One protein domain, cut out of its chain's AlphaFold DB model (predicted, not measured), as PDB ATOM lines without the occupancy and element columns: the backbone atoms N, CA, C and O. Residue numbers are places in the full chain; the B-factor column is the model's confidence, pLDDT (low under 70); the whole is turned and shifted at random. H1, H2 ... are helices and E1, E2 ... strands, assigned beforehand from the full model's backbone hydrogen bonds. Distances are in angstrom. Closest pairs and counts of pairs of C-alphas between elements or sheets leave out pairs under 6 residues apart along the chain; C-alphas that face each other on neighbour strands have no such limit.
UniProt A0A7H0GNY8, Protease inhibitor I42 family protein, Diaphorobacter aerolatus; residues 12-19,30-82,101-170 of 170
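This is residues 12 to 19, 30 to 82 and 101 to 170 of the 170 residues of the protein "Protease inhibitor I42 family protein" of Diaphorobacter aerolatus (UniProt A0A7H0GNY8). Two small sheets, E1 E2 E5 E4 and E3 E6 E7, lie face to face as a loose, skewed sandwich, with the short helix H2 at the side of the second sheet and the short helix H1 beyond edge strand E1 of the first. From this body a tail leads away after E7 and ends in the helix H3; residues 156 to 162 and 164 to 170 stick out free, and this arm makes much of the length. The printed part has 131 residues, with three named helices and seven named strands in the order H1 E1 E2 E3 H2 E4 E5 E6 E7 H3; the class is mixed, helices and strands, though under half of the residues are in named elements. The first sheet is mixed, E1 parallel to E2 and the other neighbours antiparallel, and the second is antiparallel throughout. The whole is loose, with a radius of gyration of the C-alphas of 19.4 A and spans of 71 by 33 by 26 A.

In the larger sheet, E1 is residues 30 to 33, 9.8 A long, beginning at C-alpha 30 (35.667, 5.096, 29.801). E2 is residues 49 to 54, 15.8 A, E5 is residues 103 to 108, 16.2 A, and E4 is residues 75 to 78, 10.1 A. In the other sheet, E3 is residues 63 to 65, 6.5 A, E6 is residues 118 to 125, 21.4 A, and E7 is residues 142 to 146, 13.2 A. H1 is residues 12 to 17, 8.8 A, with C-alpha 12 at (43.744, 0.229, 22.190). H2 is residues 69 to 72, 5.2 A. H3 is residues 157 to 168, 16.7 A, ending at C-alpha 168 (22.091, 17.377, -3.481).

The larger sheet runs E1 E2 E5 E4, and its strands' lines turn by 80 degrees from edge to edge. E1 and E2 are parallel at 21 degrees, with N 31 and O 49 2.8 A apart, within hydrogen-bond range. E2 and E5 are antiparallel at 145 degrees, with N 105 and O 52 at 2.8 A. E5 and E4 are antiparallel at 154 degrees, with N 106 and O 77 at 2.8 A. In the other sheet E6 is the inner strand, and its pairing is staggered: residues 118 to 122 pair with E7 and residues 123 to 125 with E3. N 120 and O 144 of the hairpin E6 and E7 are 2.8 A apart, and N 65 of E3 and O 123 of E6 are 2.8 A apart. The two sheets form a sandwich, two sheets face to face, with their best planes 42 degrees apart and 20 pairs of C-alphas within 10 A. The closest C-alphas of E3 and E4 are those of Ser 65 and Leu 76, 6.3 A apart. H1 only grazes the larger sheet; its closest C-alphas to E1 are those of Lys 14 and Val 30, 6.6 A. H2 only grazes the smaller sheet, with the C-alphas of Ala 69 and Leu 120 closest at 6.3 A. H3 is on neither sheet. In H1 and H3 every O i to N i+4 pair is within hydrogen-bond range, while H2 is too short for such a pair.

The C-alphas farthest apart are those of Glu 136 and Ala 169, 71.6 A. Residues 20 to 29 and 83 to 100 are not printed; the gaps between C-alphas are 9.6 A from 19 to 30 and 15.7 A from 82 to 101. The links E1 to E2 and E6 to E7 are long. The mean pLDDT of the printed part is 78.5, and 31 residues are under 70, among them residues 134 to 141 and 150 to 161.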
ATOM      1  N   SER A  12      42.871   1.098  21.393       75.62
ATOM      2  CA  SER A  12      43.744   0.229  22.190       75.62
ATOM      3  C   SER A  12      43.882   0.731  23.626       75.62
ATOM      4  O   SER A  12      43.902  -0.080  24.546       75.62
ATOM      5  N   ILE A  13      43.927   2.055  23.823       75.25
ATOM      6  CA  ILE A  13      43.942   2.667  25.160       75.25
ATOM      7  C   ILE A  13      42.612   2.395  25.861       75.25
ATOM      8  O   ILE A  13      42.609   1.848  26.957       75.25
ATOM      9  N   LYS A  14      41.484   2.703  25.206       77.44
ATOM     10  CA  LYS A  14      40.151   2.466  25.772       77.44
ATOM     11  C   LYS A  14      39.972   0.994  26.152       77.44
ATOM     12  O   LYS A  14      39.608   0.712  27.283       77.44
ATOM     13  N   ARG A  15      40.344   0.057  25.269       76.00
ATOM     14  CA  ARG A  15      40.263  -1.389  25.540       76.00
ATOM     15  C   ARG A  15      41.096  -1.825  26.742       76.00
ATOM     16  O   ARG A  15      40.671  -2.716  27.462       76.00
ATOM     17  N   ALA A  16      42.266  -1.225  26.951       76.00
ATOM     18  CA  ALA A  16      43.107  -1.531  28.107       76.00
ATOM     19  C   ALA A  16      42.517  -1.016  29.433       76.00
ATOM     20  O   ALA A  16      42.870  -1.529  30.490       76.00
ATOM     21  N   LEU A  17      41.644  -0.007  29.380       74.88
ATOM     22  CA  LEU A  17      40.977   0.575  30.548       74.88
ATOM     23  C   LEU A  17      39.595  -0.036  30.810       74.88
ATOM     24  O   LEU A  17      39.099   0.030  31.932       74.88
ATOM     25  N   THR A  18      38.970  -0.617  29.787       74.50
ATOM     26  CA  THR A  18      37.692  -1.317  29.898       74.50
ATOM     27  C   THR A  18      37.832  -2.557  30.798       74.50
ATOM     28  O   THR A  18      38.758  -3.349  30.598       74.50
ATOM     29  N   PRO A  19      36.928  -2.771  31.774       67.88
ATOM     30  CA  PRO A  19      36.979  -3.936  32.651       67.88
ATOM     31  C   PRO A  19      36.963  -5.255  31.882       67.88
ATOM     32  O   PRO A  19      36.200  -5.430  30.927       67.88
ATOM     33  N   VAL A  30      35.237   5.776  28.578       86.75
ATOM     34  CA  VAL A  30      35.667   5.096  29.801       86.75
ATOM     35  C   VAL A  30      36.180   6.164  30.748       86.75
ATOM     36  O   VAL A  30      37.226   6.769  30.506       86.75
ATOM     37  N   TRP A  31      35.440   6.381  31.822       89.56
ATOM     38  CA  TRP A  31      35.726   7.359  32.857       89.56
ATOM     39  C   TRP A  31      36.478   6.668  33.991       89.56
ATOM     40  O   TRP A  31      36.038   5.631  34.481       89.56
ATOM     41  N   ARG A  32      37.616   7.223  34.415       89.50
ATOM     42  CA  ARG A  32      38.337   6.772  35.614       89.50
ATOM     43  C   ARG A  32      38.287   7.872  36.653       89.50
ATOM     44  O   ARG A  32      38.794   8.957  36.393       89.50
ATOM     45  N   ILE A  33      37.677   7.569  37.788       90.31
ATOM     46  CA  ILE A  33      37.367   8.518  38.850       90.31
ATOM     47  C   ILE A  33      38.114   8.081  40.098       90.31
ATOM     48  O   ILE A  33      37.923   6.964  40.576       90.31
ATOM     49  N   GLY A  34      38.979   8.947  40.608       85.75
ATOM     50  CA  GLY A  34      39.743   8.711  41.824       85.75
ATOM     51  C   GLY A  34      39.411   9.713  42.933       85.75
ATOM     52  O   GLY A  34      38.539  10.572  42.786       85.75
ATOM     53  N   PRO A  35      40.151   9.668  44.054       77.50
ATOM     54  CA  PRO A  35      39.913  10.542  45.207       77.50
ATOM     55  C   PRO A  35      40.027  12.047  44.908       77.50
ATOM     56  O   PRO A  35      39.444  12.868  45.616       77.50
ATOM     57  N   ASN A  36      40.772  12.416  43.862       81.31
ATOM     58  CA  ASN A  36      40.975  13.812  43.463       81.31
ATOM     59  C   ASN A  36      39.782  14.400  42.692       81.31
ATOM     60  O   ASN A  36      39.704  15.615  42.543       81.31
ATOM     61  N   ASP A  37      38.846  13.561  42.246       83.12
ATOM     62  CA  ASP A  37      37.713  13.958  41.406       83.12
ATOM     63  C   ASP A  37      36.436  14.245  42.213       83.12
ATOM     64  O   ASP A  37      35.368  14.447  41.644       83.12
ATOM     65  N   LYS A  38      36.528  14.283  43.550       74.62
ATOM     66  CA  LYS A  38      35.385  14.434  44.471       74.62
ATOM     67  C   LYS A  38      34.537  15.699  44.247       74.62
ATOM     68  O   LYS A  38      33.346  15.701  44.535       74.62
ATOM     69  N   GLU A  39      35.149  16.775  43.751       76.56
ATOM     70  CA  GLU A  39      34.463  18.052  43.489       76.56
ATOM     71  C   GLU A  39      33.961  18.165  42.040       76.56
ATOM     72  O   GLU A  39      33.298  19.141  41.684       76.56
ATOM     73  N   SER A  40      34.282  17.188  41.187       80.19
ATOM     74  CA  SER A  40      33.879  17.183  39.785       80.19
ATOM     75  C   SER A  40      32.404  16.806  39.652       80.19
ATOM     76  O   SER A  40      31.902  15.914  40.338       80.19
ATOM     77  N   ILE A  41      31.706  17.469  38.728       81.81
ATOM     78  CA  ILE A  41      30.394  17.023  38.253       81.81
ATOM     79  C   ILE A  41      30.649  16.180  37.011       81.81
ATOM     80  O   ILE A  41      31.191  16.682  36.028       81.81
ATOM     81  N   LEU A  42      30.296  14.899  37.070       84.38
ATOM     82  CA  LEU A  42      30.419  14.005  35.928       84.38
ATOM     83  C   LEU A  42      29.211  14.135  35.022       84.38
ATOM     84  O   LEU A  42      28.077  14.142  35.501       84.38
ATOM     85  N   GLU A  43      29.469  14.158  33.718       87.19
ATOM     86  CA  GLU A  43      28.431  14.194  32.689       87.19
ATOM     87  C   GLU A  43      28.572  13.009  31.741       87.19
ATOM     88  O   GLU A  43      28.948  13.171  30.584       87.19
ATOM     89  N   PRO A  44      28.359  11.783  32.246       86.38
ATOM     90  CA  PRO A  44      28.470  10.591  31.433       86.38
ATOM     91  C   PRO A  44      27.207  10.396  30.593       86.38
ATOM     92  O   PRO A  44      26.099  10.812  30.960       86.38
ATOM     93  N   ARG A  45      27.354   9.654  29.499       85.44
ATOM     94  CA  ARG A  45      26.207   9.036  28.831       85.44
ATOM     95  C   ARG A  45      25.779   7.792  29.592       85.44
ATOM     96  O   ARG A  45      26.581   7.151  30.266       85.44
ATOM     97  N   ALA A  46      24.511   7.414  29.453       81.56
ATOM     98  CA  ALA A  46      23.955   6.248  30.142       81.56
ATOM     99  C   ALA A  46      24.669   4.925  29.793       81.56
ATOM    100  O   ALA A  46      24.570   3.955  30.541       81.56
ATOM    101  N   ASP A  47      25.358   4.868  28.653       82.62
ATOM    102  CA  ASP A  47      26.071   3.693  28.168       82.62
ATOM    103  C   ASP A  47      27.594   3.757  28.358       82.62
ATOM    104  O   ASP A  47      28.273   2.786  28.021       82.62
ATOM    105  N   ASP A  48      28.125   4.845  28.919       86.75
ATOM    106  CA  ASP A  48      29.546   4.964  29.236       86.75
ATOM    107  C   ASP A  48      29.954   4.053  30.402       86.75
ATOM    108  O   ASP A  48      29.163   3.693  31.278       86.75
ATOM    109  N   HIS A  49      31.239   3.699  30.442       88.31
ATOM    110  CA  HIS A  49      31.806   2.896  31.520       88.31
ATOM    111  C   HIS A  49      32.467   3.788  32.565       88.31
ATOM    112  O   HIS A  49      33.440   4.475  32.257       88.31
ATOM    113  N   ILE A  50      31.995   3.735  33.812       90.56
ATOM    114  CA  ILE A  50      32.596   4.478  34.923       90.56
ATOM    115  C   ILE A  50      33.351   3.523  35.838       90.56
ATOM    116  O   ILE A  50      32.779   2.586  36.395       90.56
ATOM    117  N   ILE A  51      34.639   3.796  36.013       91.31
ATOM    118  CA  ILE A  51      35.554   3.056  36.872       91.31
ATOM    119  C   ILE A  51      35.936   3.936  38.055       91.31
ATOM    120  O   ILE A  51      36.588   4.964  37.888       91.31
ATOM    121  N   MET A  52      35.554   3.505  39.248       90.56
ATOM    122  CA  MET A  52      35.865   4.164  40.509       90.56
ATOM    123  C   MET A  52      37.104   3.516  41.128       90.56
ATOM    124  O   MET A  52      37.109   2.309  41.358       90.56
ATOM    125  N   GLU A  53      38.133   4.300  41.420       90.38
ATOM    126  CA  GLU A  53      39.325   3.880  42.153       90.38
ATOM    127  C   GLU A  53      39.192   4.355  43.606       90.38
ATOM    128  O   GLU A  53      39.438   5.520  43.923       90.38
ATOM    129  N   LEU A  54      38.740   3.459  44.488       88.25
ATOM    130  CA  LEU A  54      38.399   3.790  45.874       88.25
ATOM    131  C   LEU A  54      39.387   3.143  46.858       88.25
ATOM    132  O   LEU A  54      39.848   2.027  46.604       88.25
ATOM    133  N   PRO A  55      39.715   3.789  47.994       87.81
ATOM    134  CA  PRO A  55      40.542   3.181  49.040       87.81
ATOM    135  C   PRO A  55      39.990   1.822  49.485       87.81
ATOM    136  O   PRO A  55      38.781   1.665  49.605       87.81
ATOM    137  N   SER A  56      40.853   0.839  49.742       85.38
ATOM    138  CA  SER A  56      40.414  -0.530  50.043       85.38
ATOM    139  C   SER A  56      40.658  -0.921  51.499       85.38
ATOM    140  O   SER A  56      41.788  -0.844  51.983       85.38
ATOM    141  N   HIS A  57      39.611  -1.425  52.161       86.69
ATOM    142  CA  HIS A  57      39.673  -2.040  53.495       86.69
ATOM    143  C   HIS A  57      39.107  -3.473  53.488       86.69
ATOM    144  O   HIS A  57      38.533  -3.949  54.472       86.69
ATOM    145  N   VAL A  58      39.311  -4.189  52.376       84.44
ATOM    146  CA  VAL A  58      38.832  -5.569  52.165       84.44
ATOM    147  C   VAL A  58      39.353  -6.568  53.197       84.44
ATOM    148  O   VAL A  58      38.671  -7.539  53.505       84.44
ATOM    149  N   THR A  59      40.532  -6.326  53.780       83.81
ATOM    150  CA  THR A  59      41.100  -7.167  54.851       83.81
ATOM    151  C   THR A  59      40.267  -7.124  56.132       83.81
ATOM    152  O   THR A  59      40.220  -8.112  56.857       83.81
ATOM    153  N   GLY A  60      39.571  -6.011  56.387       84.94
ATOM    154  CA  GLY A  60      38.582  -5.869  57.460       84.94
ATOM    155  C   GLY A  60      37.167  -6.287  57.046       84.94
ATOM    156  O   GLY A  60      36.224  -6.127  57.821       84.94
ATOM    157  N   GLY A  61      37.003  -6.796  55.821       88.06
ATOM    158  CA  GLY A  61      35.715  -7.225  55.292       88.06
ATOM    159  C   GLY A  61      34.828  -6.118  54.731       88.06
ATOM    160  O   GLY A  61      33.661  -6.374  54.447       88.06
ATOM    161  N   TYR A  62      35.349  -4.902  54.583       89.12
ATOM    162  CA  TYR A  62      34.578  -3.765  54.094       89.12
ATOM    163  C   TYR A  62      34.654  -3.647  52.571       89.12
ATOM    164  O   TYR A  62      35.723  -3.797  51.976       89.12
ATOM    165  N   LEU A  63      33.511  -3.348  51.954       90.81
ATOM    166  CA  LEU A  63      33.369  -3.015  50.540       90.81
ATOM    167  C   LEU A  63      32.566  -1.726  50.390       90.81
ATOM    168  O   LEU A  63      31.658  -1.465  51.174       90.81
ATOM    169  N   TRP A  64      32.858  -0.955  49.347       91.88
ATOM    170  CA  TRP A  64      32.050   0.209  49.003       91.88
ATOM    171  C   TRP A  64      30.669  -0.186  48.472       91.88
ATOM    172  O   TRP A  64      30.533  -1.135  47.696       91.88
ATOM    173  N   SER A  65      29.657   0.586  48.861       90.25
ATOM    174  CA  SER A  65      28.264   0.495  48.424       90.25
ATOM    175  C   SER A  65      27.720   1.886  48.096       90.25
ATOM    176  O   SER A  65      28.226   2.879  48.603       90.25
ATOM    177  N   VAL A  66      26.666   1.944  47.281       90.56
ATOM    178  CA  VAL A  66      25.874   3.150  46.962       90.56
ATOM    179  C   VAL A  66      24.430   2.968  47.430       90.56
ATOM    180  O   VAL A  66      23.490   3.087  46.651       90.56
ATOM    181  N   THR A  67      24.251   2.572  48.691       85.88
ATOM    182  CA  THR A  67      22.990   2.025  49.224       85.88
ATOM    183  C   THR A  67      21.778   2.919  48.951       85.88
ATOM    184  O   THR A  67      20.735   2.415  48.543       85.88
ATOM    185  N   GLU A  68      21.915   4.235  49.112       83.69
ATOM    186  CA  GLU A  68      20.823   5.184  48.854       83.69
ATOM    187  C   GLU A  68      20.465   5.254  47.362       83.69
ATOM    188  O   GLU A  68      19.297   5.158  46.987       83.69
ATOM    189  N   ALA A  69      21.474   5.326  46.492       86.38
ATOM    190  CA  ALA A  69      21.286   5.443  45.049       86.38
ATOM    191  C   ALA A  69      20.877   4.120  44.368       86.38
ATOM    192  O   ALA A  69      20.435   4.124  43.218       86.38
ATOM    193  N   GLN A  70      20.965   2.974  45.056       87.56
ATOM    194  CA  GLN A  70      20.478   1.695  44.520       87.56
ATOM    195  C   GLN A  70      18.976   1.722  44.221       87.56
ATOM    196  O   GLN A  70      18.543   1.125  43.235       87.56
ATOM    197  N   ALA A  71      18.187   2.447  45.021       84.75
ATOM    198  CA  ALA A  71      16.754   2.627  44.778       84.75
ATOM    199  C   ALA A  71      16.468   3.368  43.458       84.75
ATOM    200  O   ALA A  71      15.424   3.162  42.843       84.75
ATOM    201  N   GLU A  72      17.416   4.186  42.998       83.69
ATOM    202  CA  GLU A  72      17.364   4.919  41.730       83.69
ATOM    203  C   GLU A  72      17.995   4.133  40.565       83.69
ATOM    204  O   GLU A  72      18.064   4.625  39.441       83.69
ATOM    205  N   GLY A  73      18.439   2.896  40.812       87.25
ATOM    206  CA  GLY A  73      18.989   1.997  39.797       87.25
ATOM    207  C   GLY A  73      20.499   2.112  39.578       87.25
ATOM    208  O   GLY A  73      21.009   1.495  38.643       87.25
ATOM    209  N   TYR A  74      21.223   2.852  40.424       90.12
ATOM    210  CA  TYR A  74      22.687   2.848  40.406       90.12
ATOM    211  C   TYR A  74      23.226   1.545  40.992       90.12
ATOM    212  O   TYR A  74      22.767   1.074  42.033       90.12
ATOM    213  N   VAL A  75      24.247   0.971  40.354       91.94
ATOM    214  CA  VAL A  75      24.865  -0.270  40.834       91.94
ATOM    215  C   VAL A  75      26.376  -0.122  40.868       91.94
ATOM    216  O   VAL A  75      27.006   0.155  39.853       91.94
ATOM    217  N   LEU A  76      26.970  -0.356  42.037       92.31
ATOM    218  CA  LEU A  76      28.417  -0.407  42.206       92.31
ATOM    219  C   LEU A  76      28.872  -1.865  42.297       92.31
ATOM    220  O   LEU A  76      28.399  -2.609  43.155       92.31
ATOM    221  N   LYS A  77      29.791  -2.280  41.423       91.75
ATOM    222  CA  LYS A  77      30.311  -3.655  41.382       91.75
ATOM    223  C   LYS A  77      31.825  -3.672  41.564       91.75
ATOM    224  O   LYS A  77      32.512  -2.964  40.829       91.75
ATOM    225  N   PRO A  78      32.375  -4.486  42.478       90.12
ATOM    226  CA  PRO A  78      33.819  -4.646  42.590       90.12
ATOM    227  C   PRO A  78      34.387  -5.264  41.311       90.12
ATOM    228  O   PRO A  78      33.897  -6.283  40.825       90.12
ATOM    229  N   LEU A  79      35.453  -4.667  40.782       86.69
ATOM    230  CA  LEU A  79      36.213  -5.225  39.670       86.69
ATOM    231  C   LEU A  79      37.327  -6.096  40.235       86.69
ATOM    232  O   LEU A  79      38.419  -5.628  40.558       86.69
ATOM    233  N   LEU A  80      37.016  -7.380  40.392       74.94
ATOM    234  CA  LEU A  80      37.961  -8.363  40.895       74.94
ATOM    235  C   LEU A  80      39.064  -8.597  39.860       74.94
ATOM    236  O   LEU A  80      38.800  -8.924  38.703       74.94
ATOM    237  N   ILE A  81      40.309  -8.431  40.293       66.88
ATOM    238  CA  ILE A  81      41.477  -8.783  39.491       66.88
ATOM    239  C   ILE A  81      41.650 -10.298  39.589       66.88
ATOM    240  O   ILE A  81      41.812 -10.835  40.684       66.88
ATOM    241  N   ASP A  82      41.633 -10.990  38.449       64.62
ATOM    242  CA  ASP A  82      42.018 -12.399  38.405       64.62
ATOM    243  C   ASP A  82      43.526 -12.503  38.655       64.62
ATOM    244  O   ASP A  82      44.343 -12.110  37.816       64.62
ATOM    245  N   SER A 101      46.137  -0.662  48.946       75.50
ATOM    246  CA  SER A 101      46.030  -0.327  47.525       75.50
ATOM    247  C   SER A 101      44.558  -0.098  47.188       75.50
ATOM    248  O   SER A 101      43.725  -0.907  47.607       75.50
ATOM    249  N   PRO A 102      44.215   0.968  46.449       82.31
ATOM    250  CA  PRO A 102      42.837   1.194  46.064       82.31
ATOM    251  C   PRO A 102      42.308   0.012  45.248       82.31
ATOM    252  O   PRO A 102      43.053  -0.682  44.549       82.31
ATOM    253  N   MET A 103      41.007  -0.218  45.369       87.00
ATOM    254  CA  MET A 103      40.272  -1.225  44.626       87.00
ATOM    255  C   MET A 103      39.412  -0.540  43.568       87.00
ATOM    256  O   MET A 103      38.823   0.514  43.811       87.00
ATOM    257  N   ASN A 104      39.344  -1.154  42.389       90.06
ATOM    258  CA  ASN A 104      38.527  -0.649  41.297       90.06
ATOM    259  C   ASN A 104      37.097  -1.182  41.400       90.06
ATOM    260  O   ASN A 104      36.878  -2.363  41.674       90.06
ATOM    261  N   TYR A 105      36.134  -0.321  41.104       91.75
ATOM    262  CA  TYR A 105      34.719  -0.652  41.010       91.75
ATOM    263  C   TYR A 105      34.155  -0.144  39.687       91.75
ATOM    264  O   TYR A 105      34.576   0.893  39.186       91.75
ATOM    265  N   SER A 106      33.189  -0.861  39.125       92.44
ATOM    266  CA  SER A 106      32.366  -0.381  38.018       92.44
ATOM    267  C   SER A 106      31.106   0.247  38.592       92.44
ATOM    268  O   SER A 106      30.377  -0.423  39.323       92.44
ATOM    269  N   LEU A 107      30.849   1.507  38.253       92.00
ATOM    270  CA  LEU A 107      29.585   2.176  38.537       92.00
ATOM    271  C   LEU A 107      28.704   2.102  37.288       92.00
ATOM    272  O   LEU A 107      29.044   2.642  36.238       92.00
ATOM    273  N   GLU A 108      27.578   1.410  37.407       90.62
ATOM    274  CA  GLU A 108      26.540   1.348  36.384       90.62
ATOM    275  C   GLU A 108      25.485   2.416  36.673       90.62
ATOM    276  O   GLU A 108      24.981   2.528  37.794       90.62
ATOM    277  N   LEU A 109      25.176   3.206  35.645       88.00
ATOM    278  CA  LEU A 109      24.184   4.273  35.687       88.00
ATOM    279  C   LEU A 109      22.794   3.726  35.319       88.00
ATOM    280  O   LEU A 109      22.692   2.808  34.495       88.00
ATOM    281  N   PRO A 110      21.709   4.302  35.862       86.50
ATOM    282  CA  PRO A 110      20.360   3.953  35.439       86.50
ATOM    283  C   PRO A 110      20.124   4.334  33.971       86.50
ATOM    284  O   PRO A 110      20.472   5.430  33.531       86.50
ATOM    285  N   ARG A 111      19.488   3.435  33.207       74.81
ATOM    286  CA  ARG A 111      19.225   3.636  31.766       74.81
ATOM    287  C   ARG A 111      18.283   4.806  31.475       74.81
ATOM    288  O   ARG A 111      18.464   5.477  30.466       74.81
ATOM    289  N   ASP A 112      17.330   5.044  32.373       73.06
ATOM    290  CA  ASP A 112      16.342   6.129  32.301       73.06
ATOM    291  C   ASP A 112      16.611   7.202  33.372       73.06
ATOM    292  O   ASP A 112      15.688   7.806  33.919       73.06
ATOM    293  N   GLY A 113      17.883   7.387  33.743       65.62
ATOM    294  CA  GLY A 113      18.260   8.278  34.834       65.62
ATOM    295  C   GLY A 113      17.884   9.741  34.598       65.62
ATOM    296  O   GLY A 113      17.742  10.212  33.467       65.62
ATOM    297  N   ALA A 114      17.744  10.477  35.698       63.53
ATOM    298  CA  ALA A 114      17.428  11.894  35.657       63.53
ATOM    299  C   ALA A 114      18.554  12.707  34.990       63.53
ATOM    300  O   ALA A 114      19.740  12.492  35.234       63.53
ATOM    301  N   THR A 115      18.168  13.708  34.199       67.75
ATOM    302  CA  THR A 115      19.076  14.741  33.664       67.75
ATOM    303  C   THR A 115      19.400  15.827  34.697       67.75
ATOM    304  O   THR A 115      20.199  16.728  34.439       67.75
ATOM    305  N   ALA A 116      18.769  15.770  35.873       76.75
ATOM    306  CA  ALA A 116      19.112  16.607  37.011       76.75
ATOM    307  C   ALA A 116      20.379  16.070  37.704       76.75
ATOM    308  O   ALA A 116      20.582  14.856  37.729       76.75
ATOM    309  N   PRO A 117      21.224  16.940  38.291       79.50
ATOM    310  CA  PRO A 117      22.352  16.492  39.097       79.50
ATOM    311  C   PRO A 117      21.899  15.621  40.277       79.50
ATOM    312  O   PRO A 117      21.077  16.053  41.085       79.50
ATOM    313  N   VAL A 118      22.482  14.432  40.397       83.75
ATOM    314  CA  VAL A 118      22.313  13.497  41.514       83.75
ATOM    315  C   VAL A 118      23.620  13.435  42.298       83.75
ATOM    316  O   VAL A 118      24.707  13.345  41.721       83.75
ATOM    317  N   GLN A 119      23.522  13.500  43.624       87.31
ATOM    318  CA  GLN A 119      24.657  13.274  44.509       87.31
ATOM    319  C   GLN A 119      24.674  11.806  44.932       87.31
ATOM    320  O   GLN A 119      23.783  11.345  45.633       87.31
ATOM    321  N   LEU A 120      25.705  11.086  44.507       88.19
ATOM    322  CA  LEU A 120      25.968   9.713  44.903       88.19
ATOM    323  C   LEU A 120      26.832   9.720  46.157       88.19
ATOM    324  O   LEU A 120      27.938  10.264  46.141       88.19
ATOM    325  N   VAL A 121      26.330   9.111  47.224       89.12
ATOM    326  CA  VAL A 121      27.080   8.861  48.455       89.12
ATOM    327  C   VAL A 121      27.494   7.396  48.470       89.12
ATOM    328  O   VAL A 121      26.705   6.505  48.158       89.12
ATOM    329  N   PHE A 122      28.766   7.171  48.773       89.94
ATOM    330  CA  PHE A 122      29.381   5.861  48.830       89.94
ATOM    331  C   PHE A 122      29.767   5.579  50.271       89.94
ATOM    332  O   PHE A 122      30.425   6.414  50.884       89.94
ATOM    333  N   ASP A 123      29.446   4.389  50.767       89.31
ATOM    334  CA  ASP A 123      29.757   3.965  52.132       89.31
ATOM    335  C   ASP A 123      30.497   2.631  52.140       89.31
ATOM    336  O   ASP A 123      30.185   1.721  51.370       89.31
ATOM    337  N   GLU A 124      31.458   2.489  53.050       89.88
ATOM    338  CA  GLU A 124      32.112   1.211  53.317       89.88
ATOM    339  C   GLU A 124      31.253   0.356  54.251       89.88
ATOM    340  O   GLU A 124      31.052   0.702  55.417       89.88
ATOM    341  N   VAL A 125      30.791  -0.795  53.768       90.06
ATOM    342  CA  VAL A 125      29.915  -1.717  54.499       90.06
ATOM    343  C   VAL A 125      30.472  -3.137  54.492       90.06
ATOM    344  O   VAL A 125      31.080  -3.581  53.518       90.06
ATOM    345  N   GLN A 126      30.244  -3.876  55.574       91.00
ATOM    346  CA  GLN A 126      30.407  -5.329  55.591       91.00
ATOM    347  C   GLN A 126      29.157  -5.989  54.988       91.00
ATOM    348  O   GLN A 126      28.088  -5.913  55.600       91.00
ATOM    349  N   PRO A 127      29.245  -6.677  53.834       87.56
ATOM    350  CA  PRO A 127      28.058  -7.173  53.130       87.56
ATOM    351  C   PRO A 127      27.222  -8.190  53.919       87.56
ATOM    352  O   PRO A 127      26.025  -8.315  53.685       87.56
ATOM    353  N   TRP A 128      27.843  -8.933  54.840       88.31
ATOM    354  CA  TRP A 128      27.175  -9.982  55.624       88.31
ATOM    355  C   TRP A 128      26.525  -9.479  56.915       88.31
ATOM    356  O   TRP A 128      25.627 -10.138  57.430       88.31
ATOM    357  N   SER A 129      26.990  -8.357  57.470       88.50
ATOM    358  CA  SER A 129      26.503  -7.812  58.746       88.50
ATOM    359  C   SER A 129      25.773  -6.480  58.587       88.50
ATOM    360  O   SER A 129      25.108  -6.044  59.521       88.50
ATOM    361  N   GLY A 130      25.934  -5.802  57.445       83.81
ATOM    362  CA  GLY A 130      25.467  -4.431  57.238       83.81
ATOM    363  C   GLY A 130      26.207  -3.398  58.091       83.81
ATOM    364  O   GLY A 130      25.791  -2.246  58.147       83.81
ATOM    365  N   THR A 131      27.291  -3.786  58.774       86.31
ATOM    366  CA  THR A 131      28.064  -2.856  59.601       86.31
ATOM    367  C   THR A 131      28.804  -1.879  58.702       86.31
ATOM    368  O   THR A 131      29.698  -2.276  57.949       86.31
ATOM    369  N   SER A 132      28.443  -0.603  58.801       83.50
ATOM    370  CA  SER A 132      29.139   0.481  58.121       83.50
ATOM    371  C   SER A 132      30.391   0.878  58.890       83.50
ATOM    372  O   SER A 132      30.395   0.968  60.121       83.50
ATOM    373  N   ARG A 133      31.475   1.144  58.167       77.81
ATOM    374  CA  ARG A 133      32.657   1.774  58.742       77.81
ATOM    375  C   ARG A 133      32.378   3.262  58.853       77.81
ATOM    376  O   ARG A 133      32.385   3.962  57.850       77.81
ATOM    377  N   HIS A 134      32.142   3.756  60.061       63.94
ATOM    378  CA  HIS A 134      32.125   5.190  60.334       63.94
ATOM    379  C   HIS A 134      33.532   5.606  60.771       63.94
ATOM    380  O   HIS A 134      34.069   5.067  61.735       63.94
ATOM    381  N   SER A 135      34.167   6.521  60.039       51.44
ATOM    382  CA  SER A 135      35.432   7.110  60.491       51.44
ATOM    383  C   SER A 135      35.159   8.002  61.706       51.44
ATOM    384  O   SER A 135      34.331   8.908  61.621       51.44
ATOM    385  N   GLU A 136      35.897   7.807  62.803       45.88
ATOM    386  CA  GLU A 136      35.889   8.681  63.993       45.88
ATOM    387  C   GLU A 136      36.287  10.143  63.674       45.88
ATOM    388  O   GLU A 136      36.216  11.015  64.533       45.88
ATOM    389  N   SER A 137      36.672  10.446  62.427       43.97
ATOM    390  CA  SER A 137      36.953  11.796  61.915       43.97
ATOM    391  C   SER A 137      36.027  12.236  60.768       43.97
ATOM    392  O   SER A 137      36.398  13.081  59.957       43.97
ATOM    393  N   GLY A 138      34.806  11.698  60.690       40.84
ATOM    394  CA  GLY A 138      33.694  12.359  59.990       40.84
ATOM    395  C   GLY A 138      33.647  12.242  58.462       40.84
ATOM    396  O   GLY A 138      32.808  12.885  57.840       40.84
ATOM    397  N   SER A 139      34.483  11.418  57.828       49.34
ATOM    398  CA  SER A 139      34.335  11.121  56.395       49.34
ATOM    399  C   SER A 139      34.878   9.729  56.072       49.34
ATOM    400  O   SER A 139      36.052   9.552  55.762       49.34
ATOM    401  N   SER A 140      34.025   8.711  56.210       54.31
ATOM    402  CA  SER A 140      34.176   7.439  55.482       54.31
ATOM    403  C   SER A 140      33.313   7.401  54.221       54.31
ATOM    404  O   SER A 140      33.253   6.375  53.555       54.31
ATOM    405  N   ALA A 141      32.665   8.522  53.894       67.19
ATOM    406  CA  ALA A 141      31.804   8.654  52.740       67.19
ATOM    407  C   ALA A 141      32.563   9.347  51.605       67.19
ATOM    408  O   ALA A 141      32.992  10.496  51.747       67.19
ATOM    409  N   PHE A 142      32.733   8.654  50.481       80.88
ATOM    410  CA  PHE A 142      33.086   9.307  49.223       80.88
ATOM    411  C   PHE A 142      31.790   9.826  48.603       80.88
ATOM    412  O   PHE A 142      30.770   9.142  48.639       80.88
ATOM    413  N   ALA A 143      31.803  11.040  48.063       84.31
ATOM    414  CA  ALA A 143      30.643  11.605  47.391       84.31
ATOM    415  C   ALA A 143      31.027  12.051  45.986       84.31
ATOM    416  O   ALA A 143      32.113  12.589  45.771       84.31
ATOM    417  N   LEU A 144      30.116  11.834  45.044       86.31
ATOM    418  CA  LEU A 144      30.278  12.194  43.645       86.31
ATOM    419  C   LEU A 144      29.005  12.853  43.146       86.31
ATOM    420  O   LEU A 144      27.906  12.402  43.462       86.31
ATOM    421  N   ARG A 145      29.135  13.895  42.333       84.75
ATOM    422  CA  ARG A 145      27.991  14.488  41.642       84.75
ATOM    423  C   ARG A 145      27.980  14.008  40.203       84.75
ATOM    424  O   ARG A 145      28.986  14.119  39.508       84.75
ATOM    425  N   THR A 146      26.847  13.488  39.759       81.31
ATOM    426  CA  THR A 146      26.644  13.036  38.382       81.31
ATOM    427  C   THR A 146      25.420  13.709  37.787       81.31
ATOM    428  O   THR A 146      24.445  13.970  38.485       81.31
ATOM    429  N   ARG A 147      25.468  14.011  36.497       84.06
ATOM    430  CA  ARG A 147      24.360  14.533  35.707       84.06
ATOM    431  C   ARG A 147      24.399  13.828  34.362       84.06
ATOM    432  O   ARG A 147      25.311  14.076  33.591       84.06
ATOM    433  N   LEU A 148      23.431  12.966  34.061       78.81
ATOM    434  CA  LEU A 148      23.437  12.281  32.768       78.81
ATOM    435  C   LEU A 148      23.312  13.284  31.621       78.81
ATOM    436  O   LEU A 148      22.458  14.178  31.662       78.81
ATOM    437  N   GLU A 149      24.134  13.111  30.583       78.75
ATOM    438  CA  GLU A 149      23.944  13.853  29.341       78.75
ATOM    439  C   GLU A 149      22.554  13.536  28.786       78.75
ATOM    440  O   GLU A 149      22.195  12.376  28.552       78.75
ATOM    441  N   ALA A 150      21.770  14.583  28.530       65.06
ATOM    442  CA  ALA A 150      20.589  14.448  27.701       65.06
ATOM    443  C   ALA A 150      21.074  14.091  26.295       65.06
ATOM    444  O   ALA A 150      21.528  14.953  25.543       65.06
ATOM    445  N   VAL A 151      21.014  12.807  25.945       59.31
ATOM    446  CA  VAL A 151      21.279  12.377  24.578       59.31
ATOM    447  C   VAL A 151      20.117  12.888  23.734       59.31
ATOM    448  O   VAL A 151      19.122  12.191  23.524       59.31
ATOM    449  N   GLU A 152      20.228  14.115  23.223       52.78
ATOM    450  CA  GLU A 152      19.517  14.462  22.004       52.78
ATOM    451  C   GLU A 152      20.003  13.450  20.976       52.78
ATOM    452  O   GLU A 152      21.143  13.510  20.512       52.78
ATOM    453  N   LYS A 153      19.175  12.438  20.688       48.03
ATOM    454  CA  LYS A 153      19.397  11.521  19.575       48.03
ATOM    455  C   LYS A 153      19.670  12.403  18.367       48.03
ATOM    456  O   LYS A 153      18.737  12.971  17.800       48.03
ATOM    457  N   GLY A 154      20.947  12.540  18.007       52.88
ATOM    458  CA  GLY A 154      21.348  13.317  16.849       52.88
ATOM    459  C   GLY A 154      20.513  12.888  15.651       52.88
ATOM    460  O   GLY A 154      20.083  11.733  15.590       52.88
ATOM    461  N   LEU A 155      20.272  13.835  14.740       49.84
ATOM    462  CA  LEU A 155      19.428  13.716  13.545       49.84
ATOM    463  C   LEU A 155      19.166  12.255  13.164       49.84
ATOM    464  O   LEU A 155      20.081  11.529  12.733       49.84
ATOM    465  N   SER A 156      17.914  11.835  13.379       58.53
ATOM    466  CA  SER A 156      17.454  10.483  13.079       58.53
ATOM    467  C   SER A 156      17.868  10.088  11.658       58.53
ATOM    468  O   SER A 156      18.065  10.956  10.804       58.53
ATOM    469  N   ALA A 157      18.030   8.792  11.380       55.78
ATOM    470  CA  ALA A 157      18.477   8.328  10.062       55.78
ATOM    471  C   ALA A 157      17.659   8.950   8.909       55.78
ATOM    472  O   ALA A 157      18.241   9.347   7.902       55.78
ATOM    473  N   SER A 158      16.349   9.150   9.110       61.34
ATOM    474  CA  SER A 158      15.469   9.831   8.155       61.34
ATOM    475  C   SER A 158      15.768  11.328   8.018       61.34
ATOM    476  O   SER A 158      15.825  11.836   6.900       61.34
ATOM    477  N   THR A 159      16.029  12.044   9.116       62.69
ATOM    478  CA  THR A 159      16.411  13.466   9.078       62.69
ATOM    479  C   THR A 159      17.780  13.667   8.425       62.69
ATOM    480  O   THR A 159      17.978  14.606   7.658       62.69
ATOM    481  N   ARG A 160      18.716  12.742   8.663       66.88
ATOM    482  CA  ARG A 160      20.044  12.734   8.039       66.88
ATOM    483  C   ARG A 160      19.954  12.469   6.535       66.88
ATOM    484  O   ARG A 160      20.596  13.165   5.756       66.88
ATOM    485  N   GLN A 161      19.116  11.516   6.117       69.50
ATOM    486  CA  GLN A 161      18.831  11.268   4.700       69.50
ATOM    487  C   GLN A 161      18.179  12.475   4.034       69.50
ATOM    488  O   GLN A 161      18.577  12.835   2.931       69.50
ATOM    489  N   ARG A 162      17.231  13.129   4.707       70.62
ATOM    490  CA  ARG A 162      16.565  14.320   4.180       70.62
ATOM    491  C   ARG A 162      17.547  15.469   3.929       70.62
ATOM    492  O   ARG A 162      17.535  16.022   2.837       70.62
ATOM    493  N   LEU A 163      18.446  15.757   4.871       73.69
ATOM    494  CA  LEU A 163      19.463  16.807   4.707       73.69
ATOM    495  C   LEU A 163      20.460  16.500   3.577       73.69
ATOM    496  O   LEU A 163      20.865  17.401   2.852       73.69
ATOM    497  N   VAL A 164      20.820  15.226   3.379       77.88
ATOM    498  CA  VAL A 164      21.677  14.809   2.251       77.88
ATOM    499  C   VAL A 164      20.958  14.955   0.905       77.88
ATOM    500  O   VAL A 164      21.607  15.249  -0.094       77.88
ATOM    501  N   GLN A 165      19.638  14.752   0.855       73.94
ATOM    502  CA  GLN A 165      18.853  14.962  -0.366       73.94
ATOM    503  C   GLN A 165      18.650  16.453  -0.660       73.94
ATOM    504  O   GLN A 165      18.814  16.865  -1.804       73.94
ATOM    505  N   GLU A 166      18.374  17.268   0.360       69.12
ATOM    506  CA  GLU A 166      18.260  18.728   0.224       69.12
ATOM    507  C   GLU A 166      19.593  19.356  -0.232       69.12
ATOM    508  O   GLU A 166      19.591  20.190  -1.131       69.12
ATOM    509  N   ALA A 167      20.738  18.886   0.281       65.44
ATOM    510  CA  ALA A 167      22.066  19.352  -0.138       65.44
ATOM    511  C   ALA A 167      22.496  18.884  -1.544       65.44
ATOM    512  O   ALA A 167      23.410  19.458  -2.120       65.44
ATOM    513  N   LYS A 168      21.872  17.832  -2.093       64.00
ATOM    514  CA  LYS A 168      22.091  17.377  -3.481       64.00
ATOM    515  C   LYS A 168      21.174  18.063  -4.495       64.00
ATOM    516  O   LYS A 168      21.381  17.898  -5.694       64.00
ATOM    517  N   ALA A 169      20.138  18.751  -4.019       60.41
ATOM    518  CA  ALA A 169      19.182  19.489  -4.838       60.41
ATOM    519  C   ALA A 169      19.551  20.979  -5.000       60.41
ATOM    520  O   ALA A 169      18.832  21.701  -5.694       60.41
ATOM    521  N   GLN A 170      20.648  21.423  -4.372       48.06
ATOM    522  CA  GLN A 170      21.335  22.698  -4.613       48.06
ATOM    523  C   GLN A 170      22.543  22.482  -5.525       48.06
ATOM    524  O   GLN A 170      22.814  23.398  -6.330       48.06
TER     525      GLN A 170